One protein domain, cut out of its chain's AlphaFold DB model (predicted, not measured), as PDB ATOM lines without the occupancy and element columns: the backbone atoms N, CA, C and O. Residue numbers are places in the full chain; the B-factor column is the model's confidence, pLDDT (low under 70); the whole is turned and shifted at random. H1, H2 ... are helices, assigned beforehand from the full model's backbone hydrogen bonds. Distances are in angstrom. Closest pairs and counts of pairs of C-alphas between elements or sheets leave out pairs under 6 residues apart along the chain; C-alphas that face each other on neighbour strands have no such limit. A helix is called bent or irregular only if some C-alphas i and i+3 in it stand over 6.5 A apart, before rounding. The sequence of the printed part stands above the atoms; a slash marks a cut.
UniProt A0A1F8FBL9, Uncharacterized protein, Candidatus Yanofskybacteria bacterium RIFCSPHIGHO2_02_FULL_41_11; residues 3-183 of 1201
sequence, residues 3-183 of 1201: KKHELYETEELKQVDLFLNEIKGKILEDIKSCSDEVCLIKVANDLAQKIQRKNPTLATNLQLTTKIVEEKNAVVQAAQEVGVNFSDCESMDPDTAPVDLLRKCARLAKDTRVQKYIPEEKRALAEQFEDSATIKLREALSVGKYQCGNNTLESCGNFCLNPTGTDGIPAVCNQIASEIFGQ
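This is residues 3 to 183 of the 1201 residues of an uncharacterized protein of Candidatus Yanofskybacteria bacterium RIFCSPHIGHO2_02_FULL_41_11 (UniProt A0A1F8FBL9). Three small clusters of helices are strung end to end as a long rod: H1 to H4 at one end, H6 to H9 in the middle, and H10 to H12 at the other end. H5 bridges the first two clusters, packing on H3 near its start and on H7 at its end. The printed part has 181 residues with twelve named helices, H1 to H12 in chain order, and no named strand: the class is all helix. It is extended, with a radius of gyration of the C-alphas of 25.9 A and spans of 84 by 35 by 30 A.

H1, residues 10 to 23, touches H3, residues 37 to 54, with residues 19 to 23 alone, closest at the C-alphas of Glu 22 and Ile 51, 7.3 A apart. H2, residues 26 to 33, forms a hairpin with H3 at a shallow tilt of 16 degrees; the closest C-alphas, Ile 31 and Val 43, are 6.5 A apart. H4, residues 56 to 61, touches H3, closest at C-alphas 59 and 52, 5.2 A apart. H5, residues 66 to 82, touches H3 at a shallow tilt of 10 degrees, opposite ways, closest at C-alphas 66 and 48, 5.6 A apart. With residues 78 to 82 alone, H5 touches H7, residues 99 to 110, closest at C-alphas 82 and 104, 6.1 A apart. H6, residues 86 to 91, touches H7 at C-alphas 89 and 105, the closest, 5.5 A apart. H8, residues 112 to 115, touches H5, closest at C-alphas 113 and 75, 5.6 A apart. H9, residues 120 to 129, touches H7 at a tilt of 36 degrees, only just steep, closest at C-alphas 126 and 106, 5.6 A apart. H10, residues 133 to 142, only just touches H7, with 3 pairs of C-alphas within 8 A, the closest 135 and 99 at 7.1 A. H11, residues 153 to 161, only just touches H10, also with 3 pairs, the closest C-alphas being 153 and 138 at 6.4 A. H12, residues 171 to 183, touches H10, closest at C-alphas 180 and 133, 5.7 A apart. H1 and H12 are apart. Of 10 touching helix pairs with a tilt, 5 are shallow: part aligned, part crossed packing. Every O i to N i+4 pair is within hydrogen-bond range in H2, H3, H4, H6, H7, H10 and H11, against 9 of 10 in H1, 12 of 13 in H5, 3 of 6 in H9 and 8 of 9 in H12; H8 is too short for such a pair.

H1 begins at C-alpha 10 (-26.515, 25.987, 60.518) and is 20.3 A long. H3 is 25.5 A long, H5 24.6 A and H7 16.5 A. H12 is irregular, with C-alphas 180 and 183 9.4 A apart, and ends at C-alpha 183 (-59.852, -37.689, 54.147).

The two C-alphas farthest apart, Thr 10 and Thr 166, are 84.5 A apart. The printed part has no cut, and no link is long. Mean pLDDT of the printed part is 78.5; residues under 70 include 3 to 8, 125 to 131 and 163 to 168.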
ATOM      1  N   LYS A   3     -35.129  25.092  54.125       51.88
ATOM      2  CA  LYS A   3     -34.340  26.333  53.918       51.88
ATOM      3  C   LYS A   3     -35.168  27.614  53.847       51.88
ATOM      4  O   LYS A   3     -34.718  28.663  54.274       51.88
ATOM      5  N   LYS A   4     -36.357  27.523  53.250       50.19
ATOM      6  CA  LYS A   4     -37.278  28.649  53.048       50.19
ATOM      7  C   LYS A   4     -38.018  29.014  54.344       50.19
ATOM      8  O   LYS A   4     -38.551  30.109  54.435       50.19
ATOM      9  N   HIS A   5     -38.044  28.098  55.311       63.12
ATOM     10  CA  HIS A   5     -38.737  28.237  56.591       63.12
ATOM     11  C   HIS A   5     -37.789  28.107  57.798       63.12
ATOM     12  O   HIS A   5     -38.266  27.874  58.899       63.12
ATOM     13  N   GLU A   6     -36.470  28.219  57.589       68.19
ATOM     14  CA  GLU A   6     -35.438  28.176  58.646       68.19
ATOM     15  C   GLU A   6     -35.488  26.930  59.557       68.19
ATOM     16  O   GLU A   6     -35.099  26.970  60.717       68.19
ATOM     17  N   LEU A   7     -35.933  25.787  59.025       50.91
ATOM     18  CA  LEU A   7     -36.124  24.539  59.785       50.91
ATOM     19  C   LEU A   7     -34.852  23.686  59.924       50.91
ATOM     20  O   LEU A   7     -34.947  22.504  60.236       50.91
ATOM     21  N   TYR A   8     -33.685  24.243  59.608       57.88
ATOM     22  CA  TYR A   8     -32.414  23.527  59.626       57.88
ATOM     23  C   TYR A   8     -31.400  24.319  60.431       57.88
ATOM     24  O   TYR A   8     -31.203  25.512  60.185       57.88
ATOM     25  N   GLU A   9     -30.708  23.632  61.332       74.19
ATOM     26  CA  GLU A   9     -29.570  24.204  62.032       74.19
ATOM     27  C   GLU A   9     -28.454  24.551  61.038       74.19
ATOM     28  O   GLU A   9     -28.353  23.995  59.939       74.19
ATOM     29  N   THR A  10     -27.566  25.470  61.421       73.06
ATOM     30  CA  THR A  10     -26.515  25.987  60.518       73.06
ATOM     31  C   THR A  10     -25.645  24.868  59.924       73.06
ATOM     32  O   THR A  10     -25.164  24.974  58.795       73.06
ATOM     33  N   GLU A  11     -25.459  23.774  60.661       67.06
ATOM     34  CA  GLU A  11     -24.689  22.614  60.208       67.06
ATOM     35  C   GLU A  11     -25.491  21.689  59.274       67.06
ATOM     36  O   GLU A  11     -24.946  21.152  58.309       67.06
ATOM     37  N   GLU A  12     -26.803  21.571  59.477       64.81
ATOM     38  CA  GLU A  12     -27.711  20.816  58.606       64.81
ATOM     39  C   GLU A  12     -27.920  21.536  57.271       64.81
ATOM     40  O   GLU A  12     -27.923  20.908  56.212       64.81
ATOM     41  N   LEU A  13     -27.987  22.872  57.286       72.06
ATOM     42  CA  LEU A  13     -28.034  23.693  56.076       72.06
ATOM     43  C   LEU A  13     -26.843  23.420  55.156       72.06
ATOM     44  O   LEU A  13     -27.041  23.251  53.950       72.06
ATOM     45  N   LYS A  14     -25.632  23.296  55.718       74.50
ATOM     46  CA  LYS A  14     -24.422  22.948  54.956       74.50
ATOM     47  C   LYS A  14     -24.525  21.560  54.333       74.50
ATOM     48  O   LYS A  14     -24.160  21.394  53.173       74.50
ATOM     49  N   GLN A  15     -25.044  20.573  55.062       68.88
ATOM     50  CA  GLN A  15     -25.255  19.225  54.525       68.88
ATOM     51  C   GLN A  15     -26.288  19.224  53.389       68.88
ATOM     52  O   GLN A  15     -26.061  18.607  52.349       68.88
ATOM     53  N   VAL A  16     -27.372  19.989  53.540       68.69
ATOM     54  CA  VAL A  16     -28.408  20.158  52.511       68.69
ATOM     55  C   VAL A  16     -27.868  20.912  51.290       68.69
ATOM     56  O   VAL A  16     -28.194  20.551  50.165       68.69
ATOM     57  N   ASP A  17     -27.041  21.950  51.461       73.81
ATOM     58  CA  ASP A  17     -26.362  22.629  50.344       73.81
ATOM     59  C   ASP A  17     -25.404  21.704  49.599       73.81
ATOM     60  O   ASP A  17     -25.418  21.677  48.370       73.81
ATOM     61  N   LEU A  18     -24.610  20.913  50.323       70.50
ATOM     62  CA  LEU A  18     -23.691  19.944  49.729       70.50
ATOM     63  C   LEU A  18     -24.441  18.884  48.916       70.50
ATOM     64  O   LEU A  18     -24.066  18.611  47.778       70.50
ATOM     65  N   PHE A  19     -25.525  18.336  49.463       70.81
ATOM     66  CA  PHE A  19     -26.364  17.360  48.770       70.81
ATOM     67  C   PHE A  19     -27.040  17.952  47.528       70.81
ATOM     68  O   PHE A  19     -26.956  17.385  46.439       70.81
ATOM     69  N   LEU A  20     -27.662  19.130  47.659       70.94
ATOM     70  CA  LEU A  20     -28.315  19.809  46.538       70.94
ATOM     71  C   LEU A  20     -27.319  20.203  45.447       70.94
ATOM     72  O   LEU A  20     -27.682  20.184  44.276       70.94
ATOM     73  N   ASN A  21     -26.086  20.560  45.799       75.94
ATOM     74  CA  ASN A  21     -25.057  20.877  44.813       75.94
ATOM     75  C   ASN A  21     -24.582  19.641  44.041       75.94
ATOM     76  O   ASN A  21     -24.321  19.779  42.852       75.94
ATOM     77  N   GLU A  22     -24.547  18.454  44.659       69.31
ATOM     78  CA  GLU A  22     -24.210  17.225  43.924       69.31
ATOM     79  C   GLU A  22     -25.351  16.695  43.068       69.31
ATOM     80  O   GLU A  22     -25.092  16.120  42.015       69.31
ATOM     81  N   ILE A  23     -26.601  16.898  43.483       69.94
ATOM     82  CA  ILE A  23     -27.752  16.508  42.665       69.94
ATOM     83  C   ILE A  23     -27.923  17.456  41.477       69.94
ATOM     84  O   ILE A  23     -28.313  17.010  40.405       69.94
ATOM     85  N   LYS A  24     -27.609  18.748  41.619       71.25
ATOM     86  CA  LYS A  24     -27.722  19.724  40.522       71.25
ATOM     87  C   LYS A  24     -26.833  19.364  39.322       71.25
ATOM     88  O   LYS A  24     -25.735  18.833  39.454       71.25
ATOM     89  N   GLY A  25     -27.298  19.738  38.130       73.44
ATOM     90  CA  GLY A  25     -26.595  19.489  36.871       73.44
ATOM     91  C   GLY A  25     -26.792  18.055  36.383       73.44
ATOM     92  O   GLY A  25     -27.912  17.548  36.405       73.44
ATOM     93  N   LYS A  26     -25.699  17.404  35.968       74.44
ATOM     94  CA  LYS A  26     -25.744  16.130  35.239       74.44
ATOM     95  C   LYS A  26     -26.464  15.003  35.991       74.44
ATOM     96  O   LYS A  26     -27.176  14.246  35.367       74.44
ATOM     97  N   ILE A  27     -26.345  14.899  37.320       80.06
ATOM     98  CA  ILE A  27     -27.016  13.808  38.057       80.06
ATOM     99  C   ILE A  27     -28.537  13.978  38.030       80.06
ATOM    100  O   ILE A  27     -29.246  13.004  37.824       80.06
ATOM    101  N   LEU A  28     -29.058  15.195  38.194       76.44
ATOM    102  CA  LEU A  28     -30.495  15.452  38.070       76.44
ATOM    103  C   LEU A  28     -30.996  15.214  36.640       76.44
ATOM    104  O   LEU A  28     -32.123  14.759  36.471       76.44
ATOM    105  N   GLU A  29     -30.185  15.521  35.629       77.62
ATOM    106  CA  GLU A  29     -30.489  15.201  34.228       77.62
ATOM    107  C   GLU A  29     -30.468  13.686  33.976       77.62
ATOM    108  O   GLU A  29     -31.396  13.161  33.365       77.62
ATOM    109  N   ASP A  30     -29.483  12.971  34.519       79.00
ATOM    110  CA  ASP A  30     -29.355  11.515  34.423       79.00
ATOM    111  C   ASP A  30     -30.529  10.817  35.154       79.00
ATOM    112  O   ASP A  30     -31.152   9.923  34.596       79.00
ATOM    113  N   ILE A  31     -30.933  11.277  36.351       78.75
ATOM    114  CA  ILE A  31     -32.123  10.761  37.067       78.75
ATOM    115  C   ILE A  31     -33.398  10.974  36.241       78.75
ATOM    116  O   ILE A  31     -34.243  10.087  36.178       78.75
ATOM    117  N   LYS A  32     -33.557  12.151  35.621       75.56
ATOM    118  CA  LYS A  32     -34.744  12.484  34.816       75.56
ATOM    119  C   LYS A  32     -34.790  11.764  33.470       75.56
ATOM    120  O   LYS A  32     -35.867  11.667  32.895       75.56
ATOM    121  N   SER A  33     -33.641  11.337  32.953       78.75
ATOM    122  CA  SER A  33     -33.525  10.647  31.665       78.75
ATOM    123  C   SER A  33     -33.531   9.125  31.789       78.75
ATOM    124  O   SER A  33     -33.726   8.448  30.783       78.75
ATOM    125  N   CYS A  34     -33.367   8.577  32.996       79.44
ATOM    126  CA  CYS A  34     -33.501   7.145  33.225       79.44
ATOM    127  C   CYS A  34     -34.947   6.665  33.059       79.44
ATOM    128  O   CYS A  34     -35.862   7.195  33.685       79.44
ATOM    129  N   SER A  35     -35.127   5.616  32.254       71.38
ATOM    130  CA  SER A  35     -36.421   4.983  31.971       71.38
ATOM    131  C   SER A  35     -36.607   3.615  32.631       71.38
ATOM    132  O   SER A  35     -37.716   3.094  32.614       71.38
ATOM    133  N   ASP A  36     -35.543   3.027  33.184       66.38
ATOM    134  CA  ASP A  36     -35.550   1.696  33.795       66.38
ATOM    135  C   ASP A  36     -34.731   1.645  35.099       66.38
ATOM    136  O   ASP A  36     -33.946   2.547  35.429       66.38
ATOM    137  N   GLU A  37     -34.921   0.574  35.867       70.94
ATOM    138  CA  GLU A  37     -34.269   0.363  37.158       70.94
ATOM    139  C   GLU A  37     -32.748   0.232  37.018       70.94
ATOM    140  O   GLU A  37     -32.009   0.665  37.902       70.94
ATOM    141  N   VAL A  38     -32.258  -0.316  35.902       73.25
ATOM    142  CA  VAL A  38     -30.821  -0.508  35.645       73.25
ATOM    143  C   VAL A  38     -30.116   0.844  35.505       73.25
ATOM    144  O   VAL A  38     -29.045   1.062  36.084       73.25
ATOM    145  N   CYS A  39     -30.738   1.784  34.799       80.31
ATOM    146  CA  CYS A  39     -30.283   3.159  34.682       80.31
ATOM    147  C   CYS A  39     -30.317   3.864  36.041       80.31
ATOM    148  O   CYS A  39     -29.314   4.452  36.455       80.31
ATOM    149  N   LEU A  40     -31.421   3.747  36.787       79.19
ATOM    150  CA  LEU A  40     -31.548   4.361  38.113       79.19
ATOM    151  C   LEU A  40     -30.496   3.837  39.099       79.19
ATOM    152  O   LEU A  40     -29.921   4.621  39.854       79.19
ATOM    153  N   ILE A  41     -30.173   2.544  39.054       80.00
ATOM    154  CA  ILE A  41     -29.118   1.928  39.871       80.00
ATOM    155  C   ILE A  41     -27.738   2.470  39.492       80.00
ATOM    156  O   ILE A  41     -26.910   2.727  40.371       80.00
ATOM    157  N   LYS A  42     -27.473   2.693  38.201       81.38
ATOM    158  CA  LYS A  42     -26.221   3.308  37.736       81.38
ATOM    159  C   LYS A  42     -26.080   4.740  38.252       81.38
ATOM    160  O   LYS A  42     -25.037   5.096  38.797       81.38
ATOM    161  N   VAL A  43     -27.143   5.536  38.158       85.31
ATOM    162  CA  VAL A  43     -27.143   6.923  38.642       85.31
ATOM    163  C   VAL A  43     -27.055   6.985  40.168       85.31
ATOM    164  O   VAL A  43     -26.314   7.808  40.712       85.31
ATOM    165  N   ALA A  44     -27.730   6.074  40.873       83.38
ATOM    166  CA  ALA A  44     -27.628   5.933  42.322       83.38
ATOM    167  C   ALA A  44     -26.206   5.554  42.762       83.38
ATOM    168  O   ALA A  44     -25.705   6.122  43.731       83.38
ATOM    169  N   ASN A  45     -25.528   4.661  42.036       84.88
ATOM    170  CA  ASN A  45     -24.127   4.313  42.285       84.88
ATOM    171  C   ASN A  45     -23.191   5.510  42.077       84.88
ATOM    172  O   ASN A  45     -22.344   5.786  42.929       84.88
ATOM    173  N   ASP A  46     -23.364   6.257  40.987       84.31
ATOM    174  CA  ASP A  46     -22.555   7.444  40.698       84.31
ATOM    175  C   ASP A  46     -22.761   8.546  41.751       84.31
ATOM    176  O   ASP A  46     -21.796   9.180  42.198       84.31
ATOM    177  N   LEU A  47     -24.005   8.756  42.193       85.44
ATOM    178  CA  LEU A  47     -24.339   9.695  43.261       85.44
ATOM    179  C   LEU A  47     -23.780   9.231  44.614       85.44
ATOM    180  O   LEU A  47     -23.150  10.027  45.315       85.44
ATOM    181  N   ALA A  48     -23.931   7.947  44.950       85.56
ATOM    182  CA  ALA A  48     -23.383   7.350  46.163       85.56
ATOM    183  C   ALA A  48     -21.861   7.516  46.219       85.56
ATOM    184  O   ALA A  48     -21.328   7.974  47.226       85.56
ATOM    185  N   GLN A  49     -21.144   7.244  45.125       85.25
ATOM    186  CA  GLN A  49     -19.694   7.430  45.063       85.25
ATOM    187  C   GLN A  49     -19.266   8.893  45.224       85.25
ATOM    188  O   GLN A  49     -18.234   9.158  45.846       85.25
ATOM    189  N   LYS A  50     -20.009   9.848  44.652       83.38
ATOM    190  CA  LYS A  50     -19.688  11.283  44.746       83.38
ATOM    191  C   LYS A  50     -19.923  11.826  46.151       83.38
ATOM    192  O   LYS A  50     -19.037  12.481  46.704       83.38
ATOM    193  N   ILE A  51     -21.066  11.499  46.755       82.44
ATOM    194  CA  ILE A  51     -21.380  11.909  48.128       82.44
ATOM    195  C   ILE A  51     -20.431  11.216  49.104       82.44
ATOM    196  O   ILE A  51     -19.870  11.887  49.963       82.44
ATOM    197  N   GLN A  52     -20.156   9.920  48.936       84.81
ATOM    198  CA  GLN A  52     -19.236   9.184  49.804       84.81
ATOM    199  C   GLN A  52     -17.801   9.727  49.735       84.81
ATOM    200  O   GLN A  52     -17.136   9.789  50.765       84.81
ATOM    201  N   ARG A  53     -17.329  10.181  48.563       83.94
ATOM    202  CA  ARG A  53     -16.009  10.825  48.418       83.94
ATOM    203  C   ARG A  53     -15.927  12.196  49.094       83.94
ATOM    204  O   ARG A  53     -14.876  12.532  49.630       83.94
ATOM    205  N   LYS A  54     -16.999  12.996  49.052       81.25
ATOM    206  CA  LYS A  54     -17.012  14.357  49.619       81.25
ATOM    207  C   LYS A  54     -17.383  14.397  51.101       81.25
ATOM    208  O   LYS A  54     -16.844  15.214  51.838       81.25
ATOM    209  N   ASN A  55     -18.315  13.551  51.531       80.38
ATOM    210  CA  ASN A  55     -18.804  13.483  52.903       80.38
ATOM    211  C   ASN A  55     -19.302  12.055  53.242       80.38
ATOM    212  O   ASN A  55     -20.488  11.748  53.083       80.38
ATOM    213  N   PRO A  56     -18.407  11.177  53.735       82.19
ATOM    214  CA  PRO A  56     -18.735   9.789  54.074       82.19
ATOM    215  C   PRO A  56     -19.820   9.657  55.153       82.19
ATOM    216  O   PRO A  56     -20.651   8.747  55.100       82.19
ATOM    217  N   THR A  57     -19.833  10.574  56.125       79.12
ATOM    218  CA  THR A  57     -20.820  10.602  57.211       79.12
ATOM    219  C   THR A  57     -22.212  10.899  56.664       79.12
ATOM    220  O   THR A  57     -23.172  10.219  57.014       79.12
ATOM    221  N   LEU A  58     -22.317  11.852  55.732       78.81
ATOM    222  CA  LEU A  58     -23.576  12.178  55.067       78.81
ATOM    223  C   LEU A  58     -24.080  11.023  54.191       78.81
ATOM    224  O   LEU A  58     -25.261  10.700  54.248       78.81
ATOM    225  N   ALA A  59     -23.198  10.354  53.438       79.88
ATOM    226  CA  ALA A  59     -23.565   9.167  52.656       79.88
ATOM    227  C   ALA A  59     -24.131   8.042  53.543       79.88
ATOM    228  O   ALA A  59     -25.105   7.386  53.177       79.88
ATOM    229  N   THR A  60     -23.544   7.852  54.729       80.88
ATOM    230  CA  THR A  60     -23.998   6.857  55.711       80.88
ATOM    231  C   THR A  60     -25.350   7.246  56.312       80.88
ATOM    232  O   THR A  60     -26.258   6.419  56.350       80.88
ATOM    233  N   ASN A  61     -25.518   8.512  56.707       78.38
ATOM    234  CA  ASN A  61     -26.770   9.022  57.276       78.38
ATOM    235  C   ASN A  61     -27.932   8.983  56.270       78.38
ATOM    236  O   ASN A  61     -29.062   8.701  56.653       78.38
ATOM    237  N   LEU A  62     -27.654   9.224  54.986       76.12
ATOM    238  CA  LEU A  62     -28.640   9.156  53.901       76.12
ATOM    239  C   LEU A  62     -28.865   7.735  53.364       76.12
ATOM    240  O   LEU A  62     -29.623   7.568  52.413       76.12
ATOM    241  N   GLN A  63     -28.193   6.721  53.924       79.75
ATOM    242  CA  GLN A  63     -28.210   5.338  53.428       79.75
ATOM    243  C   GLN A  63     -27.844   5.209  51.934       79.75
ATOM    244  O   GLN A  63     -28.221   4.248  51.269       79.75
ATOM    245  N   LEU A  64     -27.064   6.151  51.402       80.12
ATOM    246  CA  LEU A  64     -26.682   6.214  49.995       80.12
ATOM    247  C   LEU A  64     -25.187   5.927  49.850       80.12
ATOM    248  O   LEU A  64     -24.376   6.797  49.536       80.12
ATOM    249  N   THR A  65     -24.824   4.678  50.135       84.88
ATOM    250  CA  THR A  65     -23.460   4.160  49.969       84.88
ATOM    251  C   THR A  65     -23.428   3.134  48.847       84.88
ATOM    252  O   THR A  65     -24.426   2.462  48.595       84.88
ATOM    253  N   THR A  66     -22.270   2.974  48.207       83.38
ATOM    254  CA  THR A  66     -22.043   1.956  47.162       83.38
ATOM    255  C   THR A  66     -22.497   0.563  47.599       83.38
ATOM    256  O   THR A  66     -23.255  -0.088  46.892       83.38
ATOM    257  N   LYS A  67     -22.159   0.170  48.831       84.81
ATOM    258  CA  LYS A  67     -22.593  -1.099  49.427       84.81
ATOM    259  C   LYS A  67     -24.120  -1.247  49.493       84.81
ATOM    260  O   LYS A  67     -24.646  -2.313  49.200       84.81
ATOM    261  N   ILE A  68     -24.841  -0.196  49.885       82.62
ATOM    262  CA  ILE A  68     -26.310  -0.246  49.982       82.62
ATOM    263  C   ILE A  68     -26.939  -0.304  48.586       82.62
ATOM    264  O   ILE A  68     -27.904  -1.038  48.387       82.62
ATOM    265  N   VAL A  69     -26.380   0.419  47.610       83.25
ATOM    266  CA  VAL A  69     -26.854   0.363  46.221       83.25
ATOM    267  C   VAL A  69     -26.616  -1.026  45.618       83.25
ATOM    268  O   VAL A  69     -27.509  -1.554  44.963       83.25
ATOM    269  N   GLU A  70     -25.477  -1.667  45.897       83.31
ATOM    270  CA  GLU A  70     -25.202  -3.059  45.505       83.31
ATOM    271  C   GLU A  70     -26.176  -4.052  46.160       83.31
ATOM    272  O   GLU A  70     -26.726  -4.912  45.472       83.31
ATOM    273  N   GLU A  71     -26.456  -3.905  47.463       83.50
ATOM    274  CA  GLU A  71     -27.450  -4.730  48.167       83.50
ATOM    275  C   GLU A  71     -28.852  -4.598  47.542       83.50
ATOM    276  O   GLU A  71     -29.553  -5.595  47.377       83.50
ATOM    277  N   LYS A  72     -29.265  -3.384  47.155       82.31
ATOM    278  CA  LYS A  72     -30.565  -3.141  46.504       82.31
ATOM    279  C   LYS A  72     -30.595  -3.600  45.047       82.31
ATOM    280  O   LYS A  72     -31.613  -4.121  44.605       82.31
ATOM    281  N   ASN A  73     -29.485  -3.485  44.324       83.50
ATOM    282  CA  ASN A  73     -29.356  -4.026  42.973       83.50
ATOM    283  C   ASN A  73     -29.505  -5.555  42.963       83.50
ATOM    284  O   ASN A  73     -30.177  -6.100  42.096       83.50
ATOM    285  N   ALA A  74     -28.962  -6.250  43.968       85.00
ATOM    286  CA  ALA A  74     -29.122  -7.698  44.096       85.00
ATOM    287  C   ALA A  74     -30.600  -8.122  44.235       85.00
ATOM    288  O   ALA A  74     -30.992  -9.167  43.724       85.00
ATOM    289  N   VAL A  75     -31.431  -7.297  44.884       83.56
ATOM    290  CA  VAL A  75     -32.887  -7.510  44.991       83.56
ATOM    291  C   VAL A  75     -33.570  -7.335  43.632       83.56
ATOM    292  O   VAL A  75     -34.391  -8.164  43.253       83.56
ATOM    293  N   VAL A  76     -33.192  -6.309  42.864       83.00
ATOM    294  CA  VAL A  76     -33.712  -6.081  41.501       83.00
ATOM    295  C   VAL A  76     -33.344  -7.220  40.554       83.00
ATOM    296  O   VAL A  76     -34.199  -7.723  39.831       83.00
ATOM    297  N   GLN A  77     -32.105  -7.702  40.632       83.12
ATOM    298  CA  GLN A  77     -31.653  -8.862  39.866       83.12
ATOM    299  C   GLN A  77     -32.432 -10.132  40.224       83.12
ATOM    300  O   GLN A  77     -32.778 -10.896  39.330       83.12
ATOM    301  N   ALA A  78     -32.788 -10.330  41.498       86.56
ATOM    302  CA  ALA A  78     -33.615 -11.466  41.907       86.56
ATOM    303  C   ALA A  78     -34.989 -11.476  41.220       86.56
ATOM    304  O   ALA A  78     -35.434 -12.518  40.746       86.56
ATOM    305  N   ALA A  79     -35.649 -10.320  41.118       84.19
ATOM    306  CA  ALA A  79     -36.935 -10.207  40.426       84.19
ATOM    307  C   ALA A  79     -36.805 -10.480  38.920       84.19
ATOM    308  O   ALA A  79     -37.575 -11.267  38.362       84.19
ATOM    309  N   GLN A  80     -35.763  -9.928  38.291       83.44
ATOM    310  CA  GLN A  80     -35.460 -10.154  36.876       83.44
ATOM    311  C   GLN A  80     -35.159 -11.628  36.569       83.44
ATOM    312  O   GLN A  80     -35.657 -12.162  35.582       83.44
ATOM    313  N   GLU A  81     -34.394 -12.308  37.428       87.81
ATOM    314  CA  GLU A  81     -34.078 -13.736  37.290       87.81
ATOM    315  C   GLU A  81     -35.322 -14.629  37.412       87.81
ATOM    316  O   GLU A  81     -35.417 -15.662  36.748       87.81
ATOM    317  N   VAL A  82     -36.295 -14.231  38.237       87.75
ATOM    318  CA  VAL A  82     -37.574 -14.943  38.400       87.75
ATOM    319  C   VAL A  82     -38.577 -14.594  37.284       87.75
ATOM    320  O   VAL A  82     -39.542 -15.331  37.063       87.75
ATOM    321  N   GLY A  83     -38.329 -13.515  36.535       85.88
ATOM    322  CA  GLY A  83     -39.162 -13.072  35.418       85.88
ATOM    323  C   GLY A  83     -40.445 -12.366  35.858       85.88
ATOM    324  O   GLY A  83     -41.490 -12.576  35.241       85.88
ATOM    325  N   VAL A  84     -40.376 -11.579  36.936       84.69
ATOM    326  CA  VAL A  84     -41.466 -10.723  37.441       84.69
ATOM    327  C   VAL A  84     -40.941  -9.344  37.807       84.69
ATOM    328  O   VAL A  84     -39.783  -9.206  38.198       84.69
ATOM    329  N   ASN A  85     -41.806  -8.334  37.749       80.75
ATOM    330  CA  ASN A  85     -41.524  -7.048  38.373       80.75
ATOM    331  C   ASN A  85     -42.071  -7.025  39.805       80.75
ATOM    332  O   ASN A  85     -43.042  -7.708  40.130       80.75
ATOM    333  N   PHE A  86     -41.478  -6.202  40.674       77.50
ATOM    334  CA  PHE A  86     -41.990  -6.031  42.040       77.50
ATOM    335  C   PHE A  86     -43.420  -5.496  42.058       77.50
ATOM    336  O   PHE A  86     -44.216  -5.947  42.877       77.50
ATOM    337  N   SER A  87     -43.748  -4.599  41.122       73.50
ATOM    338  CA  SER A  87     -45.098  -4.066  40.949       73.50
ATOM    339  C   SER A  87     -46.118  -5.171  40.716       73.50
ATOM    340  O   SER A  87     -47.190  -5.120  41.300       73.50
ATOM    341  N   ASP A  88     -45.769  -6.189  39.925       77.06
ATOM    342  CA  ASP A  88     -46.686  -7.274  39.570       77.06
ATOM    343  C   ASP A  88     -47.034  -8.114  40.804       77.06
ATOM    344  O   ASP A  88     -48.157  -8.577  40.951       77.06
ATOM    345  N   CYS A  89     -46.081  -8.280  41.725       82.19
ATOM    346  CA  CYS A  89     -46.298  -9.003  42.975       82.19
ATOM    347  C   CYS A  89     -46.952  -8.153  44.072       82.19
ATOM    348  O   CYS A  89     -47.547  -8.712  44.992       82.19
ATOM    349  N   GLU A  90     -46.817  -6.828  44.006       77.81
ATOM    350  CA  GLU A  90     -47.418  -5.890  44.958       77.81
ATOM    351  C   GLU A  90     -48.883  -5.586  44.622       77.81
ATOM    352  O   GLU A  90     -49.701  -5.460  45.531       77.81
ATOM    353  N   SER A  91     -49.217  -5.487  43.332       76.12
ATOM    354  CA  SER A  91     -50.551  -5.110  42.857       76.12
ATOM    355  C   SER A  91     -51.458  -6.292  42.520       76.12
ATOM    356  O   SER A  91     -52.649  -6.082  42.298       76.12
ATOM    357  N   MET A  92     -50.934  -7.525  42.471       79.50
ATOM    358  CA  MET A  92     -51.770  -8.682  42.153       79.50
ATOM    359  C   MET A  92     -52.809  -8.942  43.244       79.50
ATOM    360  O   MET A  92     -52.495  -9.012  44.432       79.50
ATOM    361  N   ASP A  93     -54.042  -9.180  42.816       76.94
ATOM    362  CA  ASP A  93     -55.076  -9.759  43.660       76.94
ATOM    363  C   ASP A  93     -54.870 -11.289  43.729       76.94
ATOM    364  O   ASP A  93     -54.971 -11.967  42.700       76.94
ATOM    365  N   PRO A  94     -54.576 -11.865  44.912       66.25
ATOM    366  CA  PRO A  94     -54.338 -13.300  45.069       66.25
ATOM    367  C   PRO A  94     -55.502 -14.178  44.587       66.25
ATOM    368  O   PRO A  94     -55.293 -15.327  44.176       66.25
ATOM    369  N   ASP A  95     -56.726 -13.649  44.622       63.44
ATOM    370  CA  ASP A  95     -57.924 -14.395  44.275       63.44
ATOM    371  C   ASP A  95     -58.170 -14.428  42.762       63.44
ATOM    372  O   ASP A  95     -58.764 -15.388  42.276       63.44
ATOM    373  N   THR A  96     -57.642 -13.478  41.994       71.62
ATOM    374  CA  THR A  96     -57.857 -13.397  40.536       71.62
ATOM    375  C   THR A  96     -56.578 -13.568  39.712       71.62
ATOM    376  O   THR A  96     -56.648 -13.819  38.506       71.62
ATOM    377  N   ALA A  97     -55.403 -13.496  40.341       74.94
ATOM    378  CA  ALA A  97     -54.123 -13.588  39.655       74.94
ATOM    379  C   ALA A  97     -53.896 -14.952  38.968       74.94
ATOM    380  O   ALA A  97     -54.230 -16.010  39.521       74.94
ATOM    381  N   PRO A  98     -53.239 -14.966  37.790       79.94
ATOM    382  CA  PRO A  98     -52.812 -16.200  37.145       79.94
ATOM    383  C   PRO A  98     -51.894 -17.030  38.051       79.94
ATOM    384  O   PRO A  98     -50.986 -16.502  38.696       79.94
ATOM    385  N   VAL A  99     -52.060 -18.355  38.022       78.00
ATOM    386  CA  VAL A  99     -51.249 -19.299  38.817       78.00
ATOM    387  C   VAL A  99     -49.743 -19.134  38.556       78.00
ATOM    388  O   VAL A  99     -48.935 -19.279  39.473       78.00
ATOM    389  N   ASP A 100     -49.353 -18.794  37.324       82.31
ATOM    390  CA  ASP A 100     -47.949 -18.563  36.964       82.31
ATOM    391  C   ASP A 100     -47.359 -17.320  37.653       82.31
ATOM    392  O   ASP A 100     -46.254 -17.384  38.195       82.31
ATOM    393  N   LEU A 101     -48.115 -16.217  37.717       83.94
ATOM    394  CA  LEU A 101     -47.697 -14.999  38.417       83.94
ATOM    395  C   LEU A 101     -47.559 -15.262  39.921       83.94
ATOM    396  O   LEU A 101     -46.521 -14.969  40.510       83.94
ATOM    397  N   LEU A 102     -48.557 -15.922  40.508       80.88
ATOM    398  CA  LEU A 102     -48.557 -16.340  41.909       80.88
ATOM    399  C   LEU A 102     -47.322 -17.184  42.268       80.88
ATOM    400  O   LEU A 102     -46.678 -16.953  43.293       80.88
ATOM    401  N   ARG A 103     -46.935 -18.122  41.394       79.81
ATOM    402  CA  ARG A 103     -45.741 -18.960  41.576       79.81
ATOM    403  C   ARG A 103     -44.448 -18.155  41.458       79.81
ATOM    404  O   ARG A 103     -43.542 -18.344  42.266       79.81
ATOM    405  N   LYS A 104     -44.340 -17.258  40.476       88.12
ATOM    406  CA  LYS A 104     -43.156 -16.401  40.325       88.12
ATOM    407  C   LYS A 104     -42.999 -15.453  41.516       88.12
ATOM    408  O   LYS A 104     -41.916 -15.377  42.085       88.12
ATOM    409  N   CYS A 105     -44.076 -14.836  41.989       87.06
ATOM    410  CA  CYS A 105     -44.037 -13.991  43.181       87.06
ATOM    411  C   CYS A 105     -43.682 -14.780  44.450       87.06
ATOM    412  O   CYS A 105     -42.870 -14.319  45.254       87.06
ATOM    413  N   ALA A 106     -44.193 -16.006  44.603       83.75
ATOM    414  CA  ALA A 106     -43.794 -16.890  45.697       83.75
ATOM    415  C   ALA A 106     -42.301 -17.270  45.628       83.75
ATOM    416  O   ALA A 106     -41.620 -17.264  46.651       83.75
ATOM    417  N   ARG A 107     -41.762 -17.544  44.433       85.31
ATOM    418  CA  ARG A 107     -40.325 -17.811  44.226       85.31
ATOM    419  C   ARG A 107     -39.463 -16.600  44.558       85.31
ATOM    420  O   ARG A 107     -38.453 -16.757  45.236       85.31
ATOM    421  N   LEU A 108     -39.886 -15.406  44.147       88.88
ATOM    422  CA  LEU A 108     -39.197 -14.163  44.482       88.88
ATOM    423  C   LEU A 108     -39.181 -13.922  45.998       88.88
ATOM    424  O   LEU A 108     -38.140 -13.581  46.556       88.88
ATOM    425  N   ALA A 109     -40.298 -14.177  46.685       86.06
ATOM    426  CA  ALA A 109     -40.383 -14.074  48.141       86.06
ATOM    427  C   ALA A 109     -39.474 -15.081  48.879       86.06
ATOM    428  O   ALA A 109     -39.061 -14.828  50.014       86.06
ATOM    429  N   LYS A 110     -39.138 -16.211  48.240       85.25
ATOM    430  CA  LYS A 110     -38.203 -17.226  48.755       85.25
ATOM    431  C   LYS A 110     -36.733 -16.922  48.445       85.25
ATOM    432  O   LYS A 110     -35.861 -17.567  49.026       85.25
ATOM    433  N   ASP A 111     -36.428 -15.961  47.572       89.06
ATOM    434  CA  ASP A 111     -35.042 -15.616  47.252       89.06
ATOM    435  C   ASP A 111     -34.345 -15.005  48.477       89.06
ATOM    436  O   ASP A 111     -34.816 -14.036  49.075       89.06
ATOM    437  N   THR A 112     -33.190 -15.558  48.849       88.50
ATOM    438  CA  THR A 112     -32.408 -15.121  50.019       88.50
ATOM    439  C   THR A 112     -32.060 -13.625  50.011       88.50
ATOM    440  O   THR A 112     -31.987 -13.010  51.079       88.50
ATOM    441  N   ARG A 113     -31.895 -13.014  48.827       88.56
ATOM    442  CA  ARG A 113     -31.632 -11.575  48.650       88.56
ATOM    443  C   ARG A 113     -32.853 -10.733  49.028       88.56
ATOM    444  O   ARG A 113     -32.697  -9.636  49.561       88.56
ATOM    445  N   VAL A 114     -34.058 -11.260  48.807       86.25
ATOM    446  CA  VAL A 114     -35.345 -10.595  49.072       86.25
ATOM    447  C   VAL A 114     -35.842 -10.872  50.489       86.25
ATOM    448  O   VAL A 114     -36.343  -9.962  51.150       86.25
ATOM    449  N   GLN A 115     -35.635 -12.090  51.002       85.06
ATOM    450  CA  GLN A 115     -36.108 -12.518  52.321       85.06
ATOM    451  C   GLN A 115     -35.720 -11.542  53.433       85.06
ATOM    452  O   GLN A 115     -36.550 -11.255  54.292       85.06
ATOM    453  N   LYS A 116     -34.512 -10.958  53.396       83.31
ATOM    454  CA  LYS A 116     -34.036  -9.948  54.367       83.31
ATOM    455  C   LYS A 116     -35.005  -8.766  54.553       83.31
ATOM    456  O   LYS A 116     -35.011  -8.173  55.627       83.31
ATOM    457  N   TYR A 117     -35.817  -8.445  53.546       82.69
ATOM    458  CA  TYR A 117     -36.781  -7.339  53.553       82.69
ATOM    459  C   TYR A 117     -38.227  -7.775  53.836       82.69
ATOM    460  O   TYR A 117     -39.097  -6.924  53.994       82.69
ATOM    461  N   ILE A 118     -38.483  -9.082  53.941       80.88
ATOM    462  CA  ILE A 118     -39.787  -9.645  54.299       80.88
ATOM    463  C   ILE A 118     -39.790  -9.958  55.807       80.88
ATOM    464  O   ILE A 118     -38.871 -10.648  56.272       80.88
ATOM    465  N   PRO A 119     -40.796  -9.491  56.579       83.12
ATOM    466  CA  PRO A 119     -40.950  -9.836  57.993       83.12
ATOM    467  C   PRO A 119     -40.958 -11.353  58.210       83.12
ATOM    468  O   PRO A 119     -41.579 -12.079  57.437       83.12
ATOM    469  N   GLU A 120     -40.290 -11.837  59.260       79.31
ATOM    470  CA  GLU A 120     -40.115 -13.275  59.536       79.31
ATOM    471  C   GLU A 120     -41.452 -14.035  59.588       79.31
ATOM    472  O   GLU A 120     -41.592 -15.081  58.959       79.31
ATOM    473  N   GLU A 121     -42.470 -13.440  60.214       73.62
ATOM    474  CA  GLU A 121     -43.846 -13.958  60.284       73.62
ATOM    475  C   GLU A 121     -44.500 -14.188  58.908       73.62
ATOM    476  O   GLU A 121     -45.325 -15.086  58.751       73.62
ATOM    477  N   LYS A 122     -44.108 -13.414  57.884       75.12
ATOM    478  CA  LYS A 122     -44.648 -13.510  56.519       75.12
ATOM    479  C   LYS A 122     -43.852 -14.457  55.622       75.12
ATOM    480  O   LYS A 122     -44.373 -14.891  54.597       75.12
ATOM    481  N   ARG A 123     -42.618 -14.819  55.995       77.56
ATOM    482  CA  ARG A 123     -41.788 -15.763  55.220       77.56
ATOM    483  C   ARG A 123     -42.386 -17.171  55.224       77.56
ATOM    484  O   ARG A 123     -42.443 -17.805  54.175       77.56
ATOM    485  N   ALA A 124     -42.922 -17.606  56.365       70.31
ATOM    486  CA  ALA A 124     -43.582 -18.906  56.504       70.31
ATOM    487  C   ALA A 124     -44.831 -19.048  55.605       70.31
ATOM    488  O   ALA A 124     -45.133 -20.141  55.128       70.31
ATOM    489  N   LEU A 125     -45.532 -17.944  55.318       67.56
ATOM    490  CA  LEU A 125     -46.688 -17.943  54.414       67.56
ATOM    491  C   LEU A 125     -46.274 -18.210  52.959       67.56
ATOM    492  O   LEU A 125     -46.952 -18.959  52.262       67.56
ATOM    493  N   ALA A 126     -45.137 -17.661  52.515       66.94
ATOM    494  CA  ALA A 126     -44.599 -17.921  51.178       66.94
ATOM    495  C   ALA A 126     -44.134 -19.380  51.009       66.94
ATOM    496  O   ALA A 126     -44.236 -19.948  49.920       66.94
ATOM    497  N   GLU A 127     -43.651 -20.013  52.083       65.94
ATOM    498  CA  GLU A 127     -43.267 -21.431  52.088       65.94
ATOM    499  C   GLU A 127     -44.469 -22.363  51.904       65.94
ATOM    500  O   GLU A 127     -44.386 -23.302  51.114       65.94
ATOM    501  N   GLN A 128     -45.600 -22.059  52.546       65.38
ATOM    502  CA  GLN A 128     -46.837 -22.851  52.471       65.38
ATOM    503  C   GLN A 128     -47.623 -22.653  51.163       65.38
ATOM    504  O   GLN A 128     -48.519 -23.437  50.848       65.38
ATOM    505  N   PHE A 129     -47.300 -21.611  50.396       66.44
ATOM    506  CA  PHE A 129     -48.112 -21.171  49.266       66.44
ATOM    507  C   PHE A 129     -48.051 -22.116  48.055       66.44
ATOM    508  O   PHE A 129     -49.095 -22.463  47.503       66.44
ATOM    509  N   GLU A 130     -46.855 -22.590  47.675       60.59
ATOM    510  CA  GLU A 130     -46.660 -23.489  46.515       60.59
ATOM    511  C   GLU A 130     -47.369 -24.843  46.675       60.59
ATOM    512  O   GLU A 130     -47.762 -25.449  45.680       60.59
ATOM    513  N   ASP A 131     -47.577 -25.290  47.915       64.06
ATOM    514  CA  ASP A 131     -48.226 -26.563  48.230       64.06
ATOM    515  C   ASP A 131     -49.696 -26.435  48.636       64.06
ATOM    516  O   ASP A 131     -50.337 -27.451  48.941       64.06
ATOM    517  N   SER A 132     -50.242 -25.215  48.615       72.25
ATOM    518  CA  SER A 132     -51.608 -24.959  49.049       72.25
ATOM    519  C   SER A 132     -52.622 -25.734  48.204       72.25
ATOM    520  O   SER A 132     -52.570 -25.791  46.970       72.25
ATOM    521  N   ALA A 133     -53.587 -26.333  48.897       73.31
ATOM    522  CA  ALA A 133     -54.688 -27.068  48.290       73.31
ATOM    523  C   ALA A 133     -55.479 -26.207  47.282       73.31
ATOM    524  O   ALA A 133     -55.945 -26.707  46.262       73.31
ATOM    525  N   THR A 134     -55.546 -24.892  47.515       74.25
ATOM    526  CA  THR A 134     -56.197 -23.912  46.637       74.25
ATOM    527  C   THR A 134     -55.543 -23.822  45.259       74.25
ATOM    528  O   THR A 134     -56.250 -23.852  44.252       74.25
ATOM    529  N   ILE A 135     -54.207 -23.766  45.177       75.81
ATOM    530  CA  ILE A 135     -53.502 -23.723  43.884       75.81
ATOM    531  C   ILE A 135     -53.657 -25.054  43.149       75.81
ATOM    532  O   ILE A 135     -53.977 -25.059  41.962       75.81
ATOM    533  N   LYS A 136     -53.514 -26.176  43.867       82.31
ATOM    534  CA  LYS A 136     -53.700 -27.525  43.307       82.31
ATOM    535  C   LYS A 136     -55.104 -27.703  42.722       82.31
ATOM    536  O   LYS A 136     -55.253 -28.288  41.652       82.31
ATOM    537  N   LEU A 137     -56.129 -27.166  43.388       84.06
ATOM    538  CA  LEU A 137     -57.499 -27.187  42.884       84.06
ATOM    539  C   LEU A 137     -57.689 -26.261  41.676       84.06
ATOM    540  O   LEU A 137     -58.271 -26.693  40.685       84.06
ATOM    541  N   ARG A 138     -57.179 -25.021  41.713       80.00
ATOM    542  CA  ARG A 138     -57.269 -24.091  40.572       80.00
ATOM    543  C   ARG A 138     -56.597 -24.643  39.318       80.00
ATOM    544  O   ARG A 138     -57.165 -24.533  38.240       80.00
ATOM    545  N   GLU A 139     -55.430 -25.267  39.460       80.38
ATOM    546  CA  GLU A 139     -54.722 -25.917  38.353       80.38
ATOM    547  C   GLU A 139     -55.503 -27.119  37.820       80.38
ATOM    548  O   GLU A 139     -55.696 -27.254  36.616       80.38
ATOM    549  N   ALA A 140     -56.025 -27.965  38.710       84.50
ATOM    550  CA  ALA A 140     -56.846 -29.096  38.303       84.50
ATOM    551  C   ALA A 140     -58.122 -28.657  37.562       84.50
ATOM    552  O   ALA A 140     -58.517 -29.299  36.591       84.50
ATOM    553  N   LEU A 141     -58.754 -27.562  37.980       84.25
ATOM    554  CA  LEU A 141     -59.927 -27.014  37.301       84.25
ATOM    555  C   LEU A 141     -59.561 -26.340  35.968       84.25
ATOM    556  O   LEU A 141     -60.270 -26.540  34.984       84.25
ATOM    557  N   SER A 142     -58.433 -25.621  35.889       78.75
ATOM    558  CA  SER A 142     -58.007 -24.934  34.659       78.75
ATOM    559  C   SER A 142     -57.602 -25.894  33.540       78.75
ATOM    560  O   SER A 142     -57.864 -25.617  32.371       78.75
ATOM    561  N   VAL A 143     -57.029 -27.054  33.881       81.94
ATOM    562  CA  VAL A 143     -56.735 -28.128  32.914       81.94
ATOM    563  C   VAL A 143     -57.929 -29.063  32.682       81.94
ATOM    564  O   VAL A 143     -57.805 -30.055  31.965       81.94
ATOM    565  N   GLY A 144     -59.083 -28.779  33.297       83.50
ATOM    566  CA  GLY A 144     -60.312 -29.560  33.147       83.50
ATOM    567  C   GLY A 144     -60.271 -30.953  33.788       83.50
ATOM    568  O   GLY A 144     -61.082 -31.806  33.423       83.50
ATOM    569  N   LYS A 145     -59.351 -31.198  34.737       87.19
ATOM    570  CA  LYS A 145     -59.208 -32.477  35.459       87.19
ATOM    571  C   LYS A 145     -60.491 -32.855  36.205       87.19
ATOM    572  O   LYS A 145     -60.834 -34.031  36.262       87.19
ATOM    573  N   TYR A 146     -61.192 -31.871  36.767       88.31
ATOM    574  CA  TYR A 146     -62.491 -32.067  37.409       88.31
ATOM    575  C   TYR A 146     -63.561 -31.240  36.699       88.31
ATOM    576  O   TYR A 146     -63.312 -30.098  36.329       88.31
ATOM    577  N   GLN A 147     -64.752 -31.818  36.548       85.25
ATOM    578  CA  GLN A 147     -65.923 -31.153  35.975       85.25
ATOM    579  C   GLN A 147     -66.853 -30.736  37.114       85.25
ATOM    580  O   GLN A 147     -67.592 -31.561  37.650       85.25
ATOM    581  N   CYS A 148     -66.761 -29.479  37.540       81.81
ATOM    582  CA  CYS A 148     -67.448 -28.991  38.733       81.81
ATOM    583  C   CYS A 148     -67.831 -27.516  38.559       81.81
ATOM    584  O   CYS A 148     -66.964 -26.655  38.404       81.81
ATOM    585  N   GLY A 149     -69.135 -27.220  38.558       80.50
ATOM    586  CA  GLY A 149     -69.635 -25.885  38.219       80.50
ATOM    587  C   GLY A 149     -69.219 -25.449  36.804       80.50
ATOM    588  O   GLY A 149     -69.291 -26.232  35.862       80.50
ATOM    589  N   ASN A 150     -68.762 -24.203  36.656       79.12
ATOM    590  CA  ASN A 150     -68.165 -23.655  35.428       79.12
ATOM    591  C   ASN A 150     -66.627 -23.824  35.370       79.12
ATOM    592  O   ASN A 150     -65.955 -23.068  34.670       79.12
ATOM    593  N   ASN A 151     -66.071 -24.776  36.126       78.00
ATOM    594  CA  ASN A 151     -64.630 -24.986  36.303       78.00
ATOM    595  C   ASN A 151     -63.884 -23.795  36.943       78.00
ATOM    596  O   ASN A 151     -62.662 -23.704  36.834       78.00
ATOM    597  N   THR A 152     -64.578 -22.898  37.653       79.06
ATOM    598  CA  THR A 152     -63.947 -21.972  38.606       79.06
ATOM    599  C   THR A 152     -64.059 -22.495  40.034       79.06
ATOM    600  O   THR A 152     -64.912 -23.328  40.352       79.06
ATOM    601  N   LEU A 153     -63.185 -22.000  40.913       78.19
ATOM    602  CA  LEU A 153     -63.140 -22.396  42.318       78.19
ATOM    603  C   LEU A 153     -64.489 -22.134  43.016       78.19
ATOM    604  O   LEU A 153     -65.020 -22.999  43.707       78.19
ATOM    605  N   GLU A 154     -65.069 -20.962  42.775       75.94
ATOM    606  CA  GLU A 154     -66.291 -20.465  43.412       75.94
ATOM    607  C   GLU A 154     -67.519 -21.226  42.915       75.94
ATOM    608  O   GLU A 154     -68.375 -21.642  43.697       75.94
ATOM    609  N   SER A 155     -67.603 -21.453  41.601       78.69
ATOM    610  CA  SER A 155     -68.705 -22.220  41.027       78.69
ATOM    611  C   SER A 155     -68.641 -23.680  41.446       78.69
ATOM    612  O   SER A 155     -69.682 -24.271  41.730       78.69
ATOM    613  N   CYS A 156     -67.437 -24.247  41.545       84.38
ATOM    614  CA  CYS A 156     -67.265 -25.598  42.041       84.38
ATOM    615  C   CYS A 156     -67.653 -25.715  43.525       84.38
ATOM    616  O   CYS A 156     -68.386 -26.629  43.895       84.38
ATOM    617  N   GLY A 157     -67.262 -24.752  44.367       84.38
ATOM    618  CA  GLY A 157     -67.695 -24.698  45.767       84.38
ATOM    619  C   GLY A 157     -69.221 -24.646  45.907       84.38
ATOM    620  O   GLY A 157     -69.809 -25.447  46.634       84.38
ATOM    621  N   ASN A 158     -69.875 -23.774  45.137       81.38
ATOM    622  CA  ASN A 158     -71.337 -23.677  45.104       81.38
ATOM    623  C   ASN A 158     -71.994 -24.964  44.598       81.38
ATOM    624  O   ASN A 158     -72.985 -25.414  45.166       81.38
ATOM    625  N   PHE A 159     -71.429 -25.582  43.562       86.19
ATOM    626  CA  PHE A 159     -71.891 -26.863  43.040       86.19
ATOM    627  C   PHE A 159     -71.831 -27.964  44.112       86.19
ATOM    628  O   PHE A 159     -72.786 -28.721  44.266       86.19
ATOM    629  N   CYS A 160     -70.758 -28.013  44.903       87.44
ATOM    630  CA  CYS A 160     -70.566 -29.025  45.942       87.44
ATOM    631  C   CYS A 160     -71.415 -28.816  47.205       87.44
ATOM    632  O   CYS A 160     -71.743 -29.781  47.901       87.44
ATOM    633  N   LEU A 161     -71.790 -27.571  47.509       86.44
ATOM    634  CA  LEU A 161     -72.608 -27.227  48.676       86.44
ATOM    635  C   LEU A 161     -74.110 -27.160  48.378       86.44
ATOM    636  O   LEU A 161     -74.898 -26.976  49.302       86.44
ATOM    637  N   ASN A 162     -74.523 -27.313  47.119       78.38
ATOM    638  CA  ASN A 162     -75.922 -27.194  46.730       78.38
ATOM    639  C   ASN A 162     -76.722 -28.489  47.013       78.38
ATOM    640  O   ASN A 162     -76.451 -29.518  46.396       78.38
ATOM    641  N   PRO A 163     -77.761 -28.458  47.874       66.12
ATOM    642  CA  PRO A 163     -78.550 -29.637  48.235       66.12
ATOM    643  C   PRO A 163     -79.786 -29.841  47.329       66.12
ATOM    644  O   PRO A 163     -80.843 -30.256  47.809       66.12
ATOM    645  N   THR A 164     -79.758 -29.432  46.052       57.25
ATOM    646  CA  THR A 164     -80.947 -29.460  45.163       57.25
ATOM    647  C   THR A 164     -81.126 -30.739  44.342       57.25
ATOM    648  O   THR A 164     -82.110 -30.829  43.616       57.25
ATOM    649  N   GLY A 165     -80.231 -31.724  44.445       48.69
ATOM    650  CA  GLY A 165     -80.336 -33.015  43.753       48.69
ATOM    651  C   GLY A 165     -80.453 -34.182  44.733       48.69
ATOM    652  O   GLY A 165     -79.963 -34.099  45.854       48.69
ATOM    653  N   THR A 166     -81.121 -35.254  44.314       44.69
ATOM    654  CA  THR A 166     -81.232 -36.529  45.041       44.69
ATOM    655  C   THR A 166     -79.885 -37.020  45.589       44.69
ATOM    656  O   THR A 166     -78.907 -37.065  44.847       44.69
ATOM    657  N   ASP A 167     -79.889 -37.431  46.860       58.19
ATOM    658  CA  ASP A 167     -78.872 -38.213  47.576       58.19
ATOM    659  C   ASP A 167     -77.420 -37.688  47.580       58.19
ATOM    660  O   ASP A 167     -76.504 -38.284  47.016       58.19
ATOM    661  N   GLY A 168     -77.187 -36.637  48.374       69.88
ATOM    662  CA  GLY A 168     -75.878 -36.351  48.975       69.88
ATOM    663  C   GLY A 168     -74.894 -35.543  48.122       69.88
ATOM    664  O   GLY A 168     -75.235 -34.936  47.111       69.88
ATOM    665  N   ILE A 169     -73.646 -35.485  48.592       82.94
ATOM    666  CA  ILE A 169     -72.570 -34.714  47.958       82.94
ATOM    667  C   ILE A 169     -72.217 -35.330  46.596       82.94
ATOM    668  O   ILE A 169     -71.919 -36.528  46.546       82.94
ATOM    669  N   PRO A 170     -72.160 -34.537  45.504       87.31
ATOM    670  CA  PRO A 170     -71.772 -35.042  44.191       87.31
ATOM    671  C   PRO A 170     -70.433 -35.793  44.218       87.31
ATOM    672  O   PRO A 170     -69.470 -35.353  44.846       87.31
ATOM    673  N   ALA A 171     -70.333 -36.905  43.484       88.19
ATOM    674  CA  ALA A 171     -69.140 -37.760  43.492       88.19
ATOM    675  C   ALA A 171     -67.849 -37.004  43.122       88.19
ATOM    676  O   ALA A 171     -66.814 -37.224  43.746       88.19
ATOM    677  N   VAL A 172     -67.925 -36.058  42.176       89.44
ATOM    678  CA  VAL A 172     -66.790 -35.197  41.798       89.44
ATOM    679  C   VAL A 172     -66.307 -34.328  42.963       89.44
ATOM    680  O   VAL A 172     -65.112 -34.105  43.109       89.44
ATOM    681  N   CYS A 173     -67.205 -33.896  43.846       91.44
ATOM    682  CA  CYS A 173     -66.862 -33.097  45.017       91.44
ATOM    683  C   CYS A 173     -66.172 -33.936  46.092       91.44
ATOM    684  O   CYS A 173     -65.181 -33.494  46.666       91.44
ATOM    685  N   ASN A 174     -66.629 -35.174  46.306       90.00
ATOM    686  CA  ASN A 174     -65.934 -36.130  47.172       90.00
ATOM    687  C   ASN A 174     -64.558 -36.507  46.610       90.00
ATOM    688  O   ASN A 174     -63.587 -36.599  47.360       90.00
ATOM    689  N   GLN A 175     -64.451 -36.663  45.289       91.12
ATOM    690  CA  GLN A 175     -63.180 -36.897  44.612       91.12
ATOM    691  C   GLN A 175     -62.221 -35.719  44.824       91.12
ATOM    692  O   GLN A 175     -61.115 -35.932  45.315       91.12
ATOM    693  N   ILE A 176     -62.660 -34.483  44.555       91.44
ATOM    694  CA  ILE A 176     -61.880 -33.260  44.802       91.44
ATOM    695  C   ILE A 176     -61.449 -33.179  46.269       91.44
ATOM    696  O   ILE A 176     -60.268 -32.979  46.552       91.44
ATOM    697  N   ALA A 177     -62.386 -33.370  47.203       90.50
ATOM    698  CA  ALA A 177     -62.116 -33.334  48.633       90.50
ATOM    699  C   ALA A 177     -61.054 -34.368  49.033       90.50
ATOM    700  O   ALA A 177     -60.103 -34.030  49.732       90.50
ATOM    701  N   SER A 178     -61.151 -35.598  48.523       91.25
ATOM    702  CA  SER A 178     -60.205 -36.673  48.836       91.25
ATOM    703  C   SER A 178     -58.821 -36.490  48.199       91.25
ATOM    704  O   SER A 178     -57.816 -36.718  48.869       91.25
ATOM    705  N   GLU A 179     -58.749 -36.061  46.935       89.56
ATOM    706  CA  GLU A 179     -57.493 -35.944  46.185       89.56
ATOM    707  C   GLU A 179     -56.709 -34.678  46.544       89.56
ATOM    708  O   GLU A 179     -55.479 -34.695  46.533       89.56
ATOM    709  N   ILE A 180     -57.404 -33.579  46.853       88.88
ATOM    710  CA  ILE A 180     -56.776 -32.276  47.110       88.88
ATOM    711  C   ILE A 180     -56.625 -31.997  48.610       88.88
ATOM    712  O   ILE A 180     -55.599 -31.464  49.033       88.88
ATOM    713  N   PHE A 181     -57.621 -32.367  49.417       85.38
ATOM    714  CA  PHE A 181     -57.694 -32.032  50.845       85.38
ATOM    715  C   PHE A 181     -57.599 -33.267  51.762       85.38
ATOM    716  O   PHE A 181     -57.597 -33.141  52.989       85.38
ATOM    717  N   GLY A 182     -57.491 -34.469  51.188       88.19
ATOM    718  CA  GLY A 182     -57.420 -35.725  51.929       88.19
ATOM    719  C   GLY A 182     -58.740 -36.120  52.599       88.19
ATOM    720  O   GLY A 182     -59.794 -35.520  52.408       88.19
ATOM    721  N   GLN A 183     -58.678 -37.156  53.437       84.81
ATOM    722  CA  GLN A 183     -59.852 -37.689  54.147       84.81
ATOM    723  C   GLN A 183     -60.495 -36.676  55.106       84.81
ATOM    724  O   GLN A 183     -61.694 -36.739  55.360       84.81
TER     725      GLN A 183